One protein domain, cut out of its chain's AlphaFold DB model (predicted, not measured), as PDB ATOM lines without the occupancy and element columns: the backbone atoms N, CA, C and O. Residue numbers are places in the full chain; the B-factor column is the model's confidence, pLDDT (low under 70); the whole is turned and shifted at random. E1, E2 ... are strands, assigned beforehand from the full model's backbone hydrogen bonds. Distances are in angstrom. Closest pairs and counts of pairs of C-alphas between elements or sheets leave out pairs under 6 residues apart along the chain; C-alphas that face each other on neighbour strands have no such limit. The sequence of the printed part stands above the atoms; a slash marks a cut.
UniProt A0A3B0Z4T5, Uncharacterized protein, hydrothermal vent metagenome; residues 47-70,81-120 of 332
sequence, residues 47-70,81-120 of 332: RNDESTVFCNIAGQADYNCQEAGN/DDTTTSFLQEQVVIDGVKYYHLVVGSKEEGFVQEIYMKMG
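Overview. This is residues 47 to 70 and 81 to 120 of the 332 residues of an uncharacterized protein of hydrothermal vent metagenome (UniProt A0A3B0Z4T5). A single twisted sheet makes this domain: three long strands, E2, E3 and E4, run back and forth side by side, and the short strand E1 lies beside the first part of E2. No named helix covers the sheet; a long unnamed stretch, residues 56 to 70, loops round near E1 and then runs away from the sheet at its end. The printed part has 64 residues and four named strands, E1, E2, E3 and E4 along the chain, which stand in that same order across the sheet, all antiparallel. The class is all strand, though only 29 of the 64 residues are in named elements. The whole is only just loose, close to compact, with a radius of gyration of the C-alphas of 12.9 A and spans of 36 by 34 by 20 A.

Arrangement. Begin with E3, residues 97 to 106, an inner strand with E2, residues 87 to 94, and E4, residues 111 to 118, as its neighbours. These three form a meander, each strand the antiparallel neighbour of the one before. E2 and E3 are a hairpin at 154 degrees; look at N 88 and O 103, 2.8 A apart and within hydrogen-bond range, and at N 94 and O 97, 2.9 A. E3 and E4 are a hairpin at 172 degrees, with N 104 and O 113 within hydrogen-bond range at 2.8 A. E2 bends by 60 degrees at residue 91. As the other neighbour of E2, look next for the edge strand E1, residues 53 to 55, antiparallel to E2 at 140 degrees: C-alphas 54 and 88 face each other at 4.7 A, and N 53 and O 89 are within hydrogen-bond range at 2.8 A. E4 is the other edge strand, and E1 is apart from both E3 and E4.

Along the chain. Find C-alpha 97 at (-46.378, -24.577, 49.737); from there E3, the longest strand with 10 residues, runs 26.3 A to Ser 106. E4 begins at Phe 111 and runs 23.2 A to C-alpha 118 at (-46.695, -21.456, 43.095). E2 runs 20.5 A from Phe 87 to Ile 94. E1 begins at C-alpha 53, (-38.624, -5.846, 47.921), and covers 6.6 A to Cys 55.

Size, cuts and confidence. The two C-alphas farthest apart, those of Gly 69 and Asp 95, are 40.1 A from each other. Residues 71 to 80 are not printed, and C-alphas 70 and 81 are 16.2 A apart across this cut, which lies in the link from E1 to E2. The links from E2 to E3 and from E3 to E4 are tight. The mean pLDDT of the printed part is 80.7; look for values under 70 at residues 47 to 51, residues 67 to 70 and residue 81.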
ATOM      1  N   ARG A  47     -38.317 -11.289  56.598       54.50
ATOM      2  CA  ARG A  47     -38.142 -10.082  55.752       54.50
ATOM      3  C   ARG A  47     -36.673  -9.787  55.383       54.50
ATOM      4  O   ARG A  47     -36.316  -8.664  55.049       54.50
ATOM      5  N   ASN A  48     -35.804 -10.786  55.490       51.78
ATOM      6  CA  ASN A  48     -34.355 -10.653  55.501       51.78
ATOM      7  C   ASN A  48     -33.704 -11.461  54.369       51.78
ATOM      8  O   ASN A  48     -32.481 -11.584  54.357       51.78
ATOM      9  N   ASP A  49     -34.496 -12.085  53.494       60.44
ATOM     10  CA  ASP A  49     -33.966 -12.751  52.309       60.44
ATOM     11  C   ASP A  49     -33.695 -11.711  51.212       60.44
ATOM     12  O   ASP A  49     -34.443 -10.748  51.044       60.44
ATOM     13  N   GLU A  50     -32.627 -11.918  50.445       63.28
ATOM     14  CA  GLU A  50     -32.167 -11.027  49.371       63.28
ATOM     15  C   GLU A  50     -33.221 -10.850  48.259       63.28
ATOM     16  O   GLU A  50     -33.111  -9.948  47.433       63.28
ATOM     17  N   SER A  51     -34.253 -11.701  48.230       68.56
ATOM     18  CA  SER A  51     -35.321 -11.690  47.223       68.56
ATOM     19  C   SER A  51     -36.528 -10.796  47.544       68.56
ATOM     20  O   SER A  51     -37.408 -10.651  46.688       68.56
ATOM     21  N   THR A  52     -36.570 -10.199  48.738       80.12
ATOM     22  CA  THR A  52     -37.700  -9.386  49.205       80.12
ATOM     23  C   THR A  52     -37.529  -7.903  48.849       80.12
ATOM     24  O   THR A  52     -36.456  -7.336  49.053       80.12
ATOM     25  N   VAL A  53     -38.584  -7.258  48.345       83.75
ATOM     26  CA  VAL A  53     -38.624  -5.846  47.921       83.75
ATOM     27  C   VAL A  53     -39.947  -5.213  48.369       83.75
ATOM     28  O   VAL A  53     -41.002  -5.797  48.134       83.75
ATOM     29  N   PHE A  54     -39.906  -4.024  48.980       86.56
ATOM     30  CA  PHE A  54     -41.094  -3.262  49.401       86.56
ATOM     31  C   PHE A  54     -40.902  -1.773  49.117       86.56
ATOM     32  O   PHE A  54     -40.162  -1.130  49.857       86.56
ATOM     33  N   CYS A  55     -41.557  -1.226  48.095       88.00
ATOM     34  CA  CYS A  55     -41.367   0.157  47.646       88.00
ATOM     35  C   CYS A  55     -42.666   0.938  47.678       88.00
ATOM     36  O   CYS A  55     -43.687   0.458  47.190       88.00
ATOM     37  N   ASN A  56     -42.614   2.158  48.212       88.31
ATOM     38  CA  ASN A  56     -43.705   3.132  48.183       88.31
ATOM     39  C   ASN A  56     -45.008   2.634  48.846       88.31
ATOM     40  O   ASN A  56     -46.082   3.167  48.583       88.31
ATOM     41  N   ILE A  57     -44.934   1.630  49.727       86.81
ATOM     42  CA  ILE A  57     -46.107   1.081  50.420       86.81
ATOM     43  C   ILE A  57     -46.455   1.978  51.611       86.81
ATOM     44  O   ILE A  57     -45.659   2.156  52.538       86.81
ATOM     45  N   ALA A  58     -47.677   2.515  51.628       83.81
ATOM     46  CA  ALA A  58     -48.134   3.412  52.684       83.81
ATOM     47  C   ALA A  58     -47.965   2.800  54.091       83.81
ATOM     48  O   ALA A  58     -48.510   1.746  54.415       83.81
ATOM     49  N   GLY A  59     -47.221   3.497  54.956       84.69
ATOM     50  CA  GLY A  59     -46.990   3.082  56.345       84.69
ATOM     51  C   GLY A  59     -45.881   2.042  56.545       84.69
ATOM     52  O   GLY A  59     -45.634   1.661  57.689       84.69
ATOM     53  N   GLN A  60     -45.193   1.613  55.484       84.25
ATOM     54  CA  GLN A  60     -44.000   0.770  55.559       84.25
ATOM     55  C   GLN A  60     -42.762   1.584  55.160       84.25
ATOM     56  O   GLN A  60     -42.849   2.527  54.378       84.25
ATOM     57  N   ALA A  61     -41.609   1.249  55.740       84.12
ATOM     58  CA  ALA A  61     -40.339   1.788  55.268       84.12
ATOM     59  C   ALA A  61     -39.898   1.010  54.027       84.12
ATOM     60  O   ALA A  61     -40.019  -0.217  54.009       84.12
ATOM     61  N   ASP A  62     -39.361   1.720  53.040       85.19
ATOM     62  CA  ASP A  62     -38.846   1.089  51.833       85.19
ATOM     63  C   ASP A  62     -37.739   0.078  52.157       85.19
ATOM     64  O   ASP A  62     -36.881   0.301  53.019       85.19
ATOM     65  N   TYR A  63     -37.738  -1.032  51.429       82.31
ATOM     66  CA  TYR A  63     -36.759  -2.102  51.566       82.31
ATOM     67  C   TYR A  63     -36.348  -2.600  50.187       82.31
ATOM     68  O   TYR A  63     -37.191  -3.010  49.392       82.31
ATOM     69  N   ASN A  64     -35.044  -2.565  49.904       79.25
ATOM     70  CA  ASN A  64     -34.477  -2.906  48.595       79.25
ATOM     71  C   ASN A  64     -35.037  -2.074  47.414       79.25
ATOM     72  O   ASN A  64     -35.029  -2.536  46.277       79.25
ATOM     73  N   CYS A  65     -35.458  -0.826  47.670       77.50
ATOM     74  CA  CYS A  65     -36.031   0.090  46.661       77.50
ATOM     75  C   CYS A  65     -35.066   1.124  46.082       77.50
ATOM     76  O   CYS A  65     -35.422   1.773  45.109       77.50
ATOM     77  N   GLN A  66     -33.864   1.227  46.672       71.94
ATOM     78  CA  GLN A  66     -32.604   1.852  46.214       71.94
ATOM     79  C   GLN A  66     -31.992   2.829  47.230       71.94
ATOM     80  O   GLN A  66     -32.689   3.584  47.893       71.94
ATOM     81  N   GLU A  67     -30.655   2.918  47.193       48.94
ATOM     82  CA  GLU A  67     -29.972   4.188  46.905       48.94
ATOM     83  C   GLU A  67     -28.805   3.910  45.934       48.94
ATOM     84  O   GLU A  67     -27.803   3.292  46.308       48.94
ATOM     85  N   ALA A  68     -28.891   4.392  44.688       47.34
ATOM     86  CA  ALA A  68     -27.736   4.567  43.807       47.34
ATOM     87  C   ALA A  68     -26.790   5.622  44.415       47.34
ATOM     88  O   ALA A  68     -26.789   6.786  44.025       47.34
ATOM     89  N   GLY A  69     -26.024   5.237  45.437       46.84
ATOM     90  CA  GLY A  69     -25.284   6.214  46.235       46.84
ATOM     91  C   GLY A  69     -24.033   5.712  46.937       46.84
ATOM     92  O   GLY A  69     -23.110   6.505  47.116       46.84
ATOM     93  N   ASN A  70     -23.915   4.430  47.296       41.75
ATOM     94  CA  ASN A  70     -22.666   3.944  47.882       41.75
ATOM     95  C   ASN A  70     -22.344   2.496  47.524       41.75
ATOM     96  O   ASN A  70     -23.075   1.556  47.806       41.75
ATOM     97  N   ASP A  81     -36.516   2.079  39.021       66.00
ATOM     98  CA  ASP A  81     -36.295   3.534  39.197       66.00
ATOM     99  C   ASP A  81     -37.624   4.260  39.523       66.00
ATOM    100  O   ASP A  81     -37.703   5.488  39.544       66.00
ATOM    101  N   ASP A  82     -38.692   3.493  39.751       74.00
ATOM    102  CA  ASP A  82     -40.026   3.993  40.057       74.00
ATOM    103  C   ASP A  82     -40.190   4.218  41.565       74.00
ATOM    104  O   ASP A  82     -40.300   3.282  42.358       74.00
ATOM    105  N   THR A  83     -40.215   5.488  41.960       77.44
ATOM    106  CA  THR A  83     -40.414   5.928  43.349       77.44
ATOM    107  C   THR A  83     -41.863   6.321  43.635       77.44
ATOM    108  O   THR A  83     -42.123   7.100  44.551       77.44
ATOM    109  N   THR A  84     -42.802   5.914  42.783       85.75
ATOM    110  CA  THR A  84     -44.205   6.332  42.871       85.75
ATOM    111  C   THR A  84     -45.153   5.153  42.967       85.75
ATOM    112  O   THR A  84     -46.074   5.197  43.774       85.75
ATOM    113  N   THR A  85     -44.902   4.084  42.217       88.81
ATOM    114  CA  THR A  85     -45.761   2.901  42.233       88.81
ATOM    115  C   THR A  85     -45.491   2.066  43.478       88.81
ATOM    116  O   THR A  85     -44.347   1.698  43.760       88.81
ATOM    117  N   SER A  86     -46.552   1.729  44.214       91.25
ATOM    118  CA  SER A  86     -46.475   0.737  45.293       91.25
ATOM    119  C   SER A  86     -46.033  -0.614  44.725       91.25
ATOM    120  O   SER A  86     -46.649  -1.124  43.792       91.25
ATOM    121  N   PHE A  87     -44.975  -1.208  45.267       90.19
ATOM    122  CA  PHE A  87     -44.446  -2.480  44.781       90.19
ATOM    123  C   PHE A  87     -44.038  -3.389  45.937       90.19
ATOM    124  O   PHE A  87     -43.356  -2.967  46.868       90.19
ATOM    125  N   LEU A  88     -44.428  -4.653  45.851       88.62
ATOM    126  CA  LEU A  88     -44.051  -5.710  46.774       88.62
ATOM    127  C   LEU A  88     -43.598  -6.920  45.970       88.62
ATOM    128  O   LEU A  88     -44.298  -7.357  45.059       88.62
ATOM    129  N   GLN A  89     -42.467  -7.497  46.352       88.19
ATOM    130  CA  GLN A  89     -42.061  -8.831  45.937       88.19
ATOM    131  C   GLN A  89     -41.528  -9.579  47.151       88.19
ATOM    132  O   GLN A  89     -40.652  -9.078  47.847       88.19
ATOM    133  N   GLU A  90     -42.006 -10.791  47.391       81.94
ATOM    134  CA  GLU A  90     -41.495 -11.640  48.464       81.94
ATOM    135  C   GLU A  90     -41.713 -13.128  48.160       81.94
ATOM    136  O   GLU A  90     -42.377 -13.510  47.190       81.94
ATOM    137  N   GLN A  91     -41.146 -13.987  49.006       84.56
ATOM    138  CA  GLN A  91     -41.490 -15.405  49.049       84.56
ATOM    139  C   GLN A  91     -42.339 -15.675  50.286       84.56
ATOM    140  O   GLN A  91     -41.927 -15.361  51.401       84.56
ATOM    141  N   VAL A  92     -43.489 -16.314  50.097       80.69
ATOM    142  CA  VAL A  92     -44.378 -16.711  51.195       80.69
ATOM    143  C   VAL A  92     -44.557 -18.220  51.228       80.69
ATOM    144  O   VAL A  92     -44.474 -18.900  50.200       80.69
ATOM    145  N   VAL A  93     -44.825 -18.755  52.417       79.81
ATOM    146  CA  VAL A  93     -45.243 -20.148  52.590       79.81
ATOM    147  C   VAL A  93     -46.693 -20.153  53.047       79.81
ATOM    148  O   VAL A  93     -47.028 -19.574  54.077       79.81
ATOM    149  N   ILE A  94     -47.561 -20.805  52.279       76.88
ATOM    150  CA  ILE A  94     -48.990 -20.936  52.578       76.88
ATOM    151  C   ILE A  94     -49.306 -22.428  52.562       76.88
ATOM    152  O   ILE A  94     -49.039 -23.105  51.572       76.88
ATOM    153  N   ASP A  95     -49.792 -22.959  53.687       78.69
ATOM    154  CA  ASP A  95     -50.104 -24.387  53.864       78.69
ATOM    155  C   ASP A  95     -48.946 -25.336  53.485       78.69
ATOM    156  O   ASP A  95     -49.135 -26.427  52.949       78.69
ATOM    157  N   GLY A  96     -47.706 -24.911  53.757       77.69
ATOM    158  CA  GLY A  96     -46.489 -25.671  53.442       77.69
ATOM    159  C   GLY A  96     -46.044 -25.599  51.977       77.69
ATOM    160  O   GLY A  96     -45.051 -26.229  51.613       77.69
ATOM    161  N   VAL A  97     -46.732 -24.823  51.138       77.25
ATOM    162  CA  VAL A  97     -46.378 -24.577  49.737       77.25
ATOM    163  C   VAL A  97     -45.720 -23.204  49.611       77.25
ATOM    164  O   VAL A  97     -46.213 -22.223  50.159       77.25
ATOM    165  N   LYS A  98     -44.598 -23.130  48.887       79.69
ATOM    166  CA  LYS A  98     -43.894 -21.870  48.621       79.69
ATOM    167  C   LYS A  98     -44.494 -21.143  47.417       79.69
ATOM    168  O   LYS A  98     -44.781 -21.773  46.396       79.69
ATOM    169  N   TYR A  99     -44.612 -19.825  47.514       83.38
ATOM    170  CA  TYR A  99     -45.079 -18.951  46.443       83.38
ATOM    171  C   TYR A  99     -44.145 -17.755  46.285       83.38
ATOM    172  O   TYR A  99     -43.678 -17.207  47.281       83.38
ATOM    173  N   TYR A 100     -43.951 -17.308  45.045       86.81
ATOM    174  CA  TYR A 100     -43.615 -15.908  44.807       86.81
ATOM    175  C   TYR A 100     -44.885 -15.088  44.981       86.81
ATOM    176  O   TYR A 100     -45.908 -15.416  44.376       86.81
ATOM    177  N   HIS A 101     -44.812 -14.042  45.789       88.94
ATOM    178  CA  HIS A 101     -45.892 -13.096  46.008       88.94
ATOM    179  C   HIS A 101     -45.471 -11.742  45.444       88.94
ATOM    180  O   HIS A 101     -44.393 -11.247  45.772       88.94
ATOM    181  N   LEU A 102     -46.295 -11.180  44.560       90.44
ATOM    182  CA  LEU A 102     -46.082  -9.855  43.989       90.44
ATOM    183  C   LEU A 102     -47.326  -8.996  44.160       90.44
ATOM    184  O   LEU A 102     -48.428  -9.460  43.871       90.44
ATOM    185  N   VAL A 103     -47.126  -7.735  44.539       91.12
ATOM    186  CA  VAL A 103     -48.153  -6.689  44.493       91.12
ATOM    187  C   VAL A 103     -47.606  -5.500  43.717       91.12
ATOM    188  O   VAL A 103     -46.482  -5.067  43.958       91.12
ATOM    189  N   VAL A 104     -48.396  -4.969  42.790       92.44
ATOM    190  CA  VAL A 104     -48.055  -3.797  41.978       92.44
ATOM    191  C   VAL A 104     -49.216  -2.813  42.005       92.44
ATOM    192  O   VAL A 104     -50.349  -3.201  41.723       92.44
ATOM    193  N   GLY A 105     -48.925  -1.549  42.292       93.19
ATOM    194  CA  GLY A 105     -49.893  -0.460  42.386       93.19
ATOM    195  C   GLY A 105     -50.731  -0.484  43.665       93.19
ATOM    196  O   GLY A 105     -50.499  -1.270  44.587       93.19
ATOM    197  N   SER A 106     -51.719   0.403  43.714       91.88
ATOM    198  CA  SER A 106     -52.698   0.502  44.792       91.88
ATOM    199  C   SER A 106     -54.098   0.726  44.224       91.88
ATOM    200  O   SER A 106     -54.290   1.284  43.141       91.88
ATOM    201  N   LYS A 107     -55.126   0.276  44.950       90.06
ATOM    202  CA  LYS A 107     -56.507   0.425  44.477       90.06
ATOM    203  C   LYS A 107     -56.897   1.902  44.367       90.06
ATOM    204  O   LYS A 107     -57.661   2.273  43.483       90.06
ATOM    205  N   GLU A 108     -56.351   2.726  45.252       90.44
ATOM    206  CA  GLU A 108     -56.535   4.173  45.316       90.44
ATOM    207  C   GLU A 108     -55.947   4.898  44.094       90.44
ATOM    208  O   GLU A 108     -56.460   5.945  43.707       90.44
ATOM    209  N   GLU A 109     -54.918   4.330  43.457       91.31
ATOM    210  CA  GLU A 109     -54.326   4.823  42.201       91.31
ATOM    211  C   GLU A 109     -55.085   4.353  40.950       91.31
ATOM    212  O   GLU A 109     -54.735   4.715  39.828       91.31
ATOM    213  N   GLY A 110     -56.131   3.543  41.124       94.25
ATOM    214  CA  GLY A 110     -56.926   3.007  40.025       94.25
ATOM    215  C   GLY A 110     -56.298   1.811  39.312       94.25
ATOM    216  O   GLY A 110     -56.858   1.324  38.331       94.25
ATOM    217  N   PHE A 111     -55.176   1.288  39.807       95.75
ATOM    218  CA  PHE A 111     -54.592   0.044  39.322       95.75
ATOM    219  C   PHE A 111     -53.940  -0.726  40.464       95.75
ATOM    220  O   PHE A 111     -53.029  -0.228  41.117       95.75
ATOM    221  N   VAL A 112     -54.345  -1.981  40.649       95.25
ATOM    222  CA  VAL A 112     -53.623  -2.910  41.519       95.25
ATOM    223  C   VAL A 112     -53.602  -4.306  40.918       95.25
ATOM    224  O   VAL A 112     -54.604  -4.789  40.387       95.25
ATOM    225  N   GLN A 113     -52.461  -4.975  41.022       95.44
ATOM    226  CA  GLN A 113     -52.292  -6.370  40.652       95.44
ATOM    227  C   GLN A 113     -51.615  -7.126  41.793       95.44
ATOM    228  O   GLN A 113     -50.548  -6.733  42.244       95.44
ATOM    229  N   GLU A 114     -52.224  -8.220  42.234       93.12
ATOM    230  CA  GLU A 114     -51.685  -9.135  43.240       93.12
ATOM    231  C   GLU A 114     -51.570 -10.534  42.631       93.12
ATOM    232  O   GLU A 114     -52.501 -11.026  41.986       93.12
ATOM    233  N   ILE A 115     -50.413 -11.171  42.803       92.06
ATOM    234  CA  ILE A 115     -50.085 -12.449  42.176       92.06
ATOM    235  C   ILE A 115     -49.426 -13.369  43.199       92.06
ATOM    236  O   ILE A 115     -48.408 -13.020  43.787       92.06
ATOM    237  N   TYR A 116     -49.949 -14.589  43.317       88.06
ATOM    238  CA  TYR A 116     -49.269 -15.704  43.969       88.06
ATOM    239  C   TYR A 116     -48.901 -16.728  42.912       88.06
ATOM    240  O   TYR A 116     -49.762 -17.364  42.299       88.06
ATOM    241  N   MET A 117     -47.609 -16.917  42.697       88.62
ATOM    242  CA  MET A 117     -47.096 -17.891  41.748       88.62
ATOM    243  C   MET A 117     -46.511 -19.066  42.519       88.62
ATOM    244  O   MET A 117     -45.508 -18.916  43.214       88.62
ATOM    245  N   LYS A 118     -47.152 -20.237  42.419       84.25
ATOM    246  CA  LYS A 118     -46.695 -21.456  43.095       84.25
ATOM    247  C   LYS A 118     -45.294 -21.785  42.603       84.25
ATOM    248  O   LYS A 118     -45.098 -22.010  41.404       84.25
ATOM    249  N   MET A 119     -44.345 -21.806  43.533       79.69
ATOM    250  CA  MET A 119     -42.966 -22.138  43.221       79.69
ATOM    251  C   MET A 119     -42.890 -23.620  42.876       79.69
ATOM    252  O   MET A 119     -43.397 -24.467  43.615       79.69
ATOM    253  N   GLY A 120     -42.258 -23.924  41.746       73.44
ATOM    254  CA  GLY A 120     -41.968 -25.302  41.372       73.44
ATOM    255  C   GLY A 120     -41.012 -25.959  42.368       73.44
ATOM    256  O   GLY A 120     -40.259 -25.288  43.083       73.44
TER     257      GLY A 120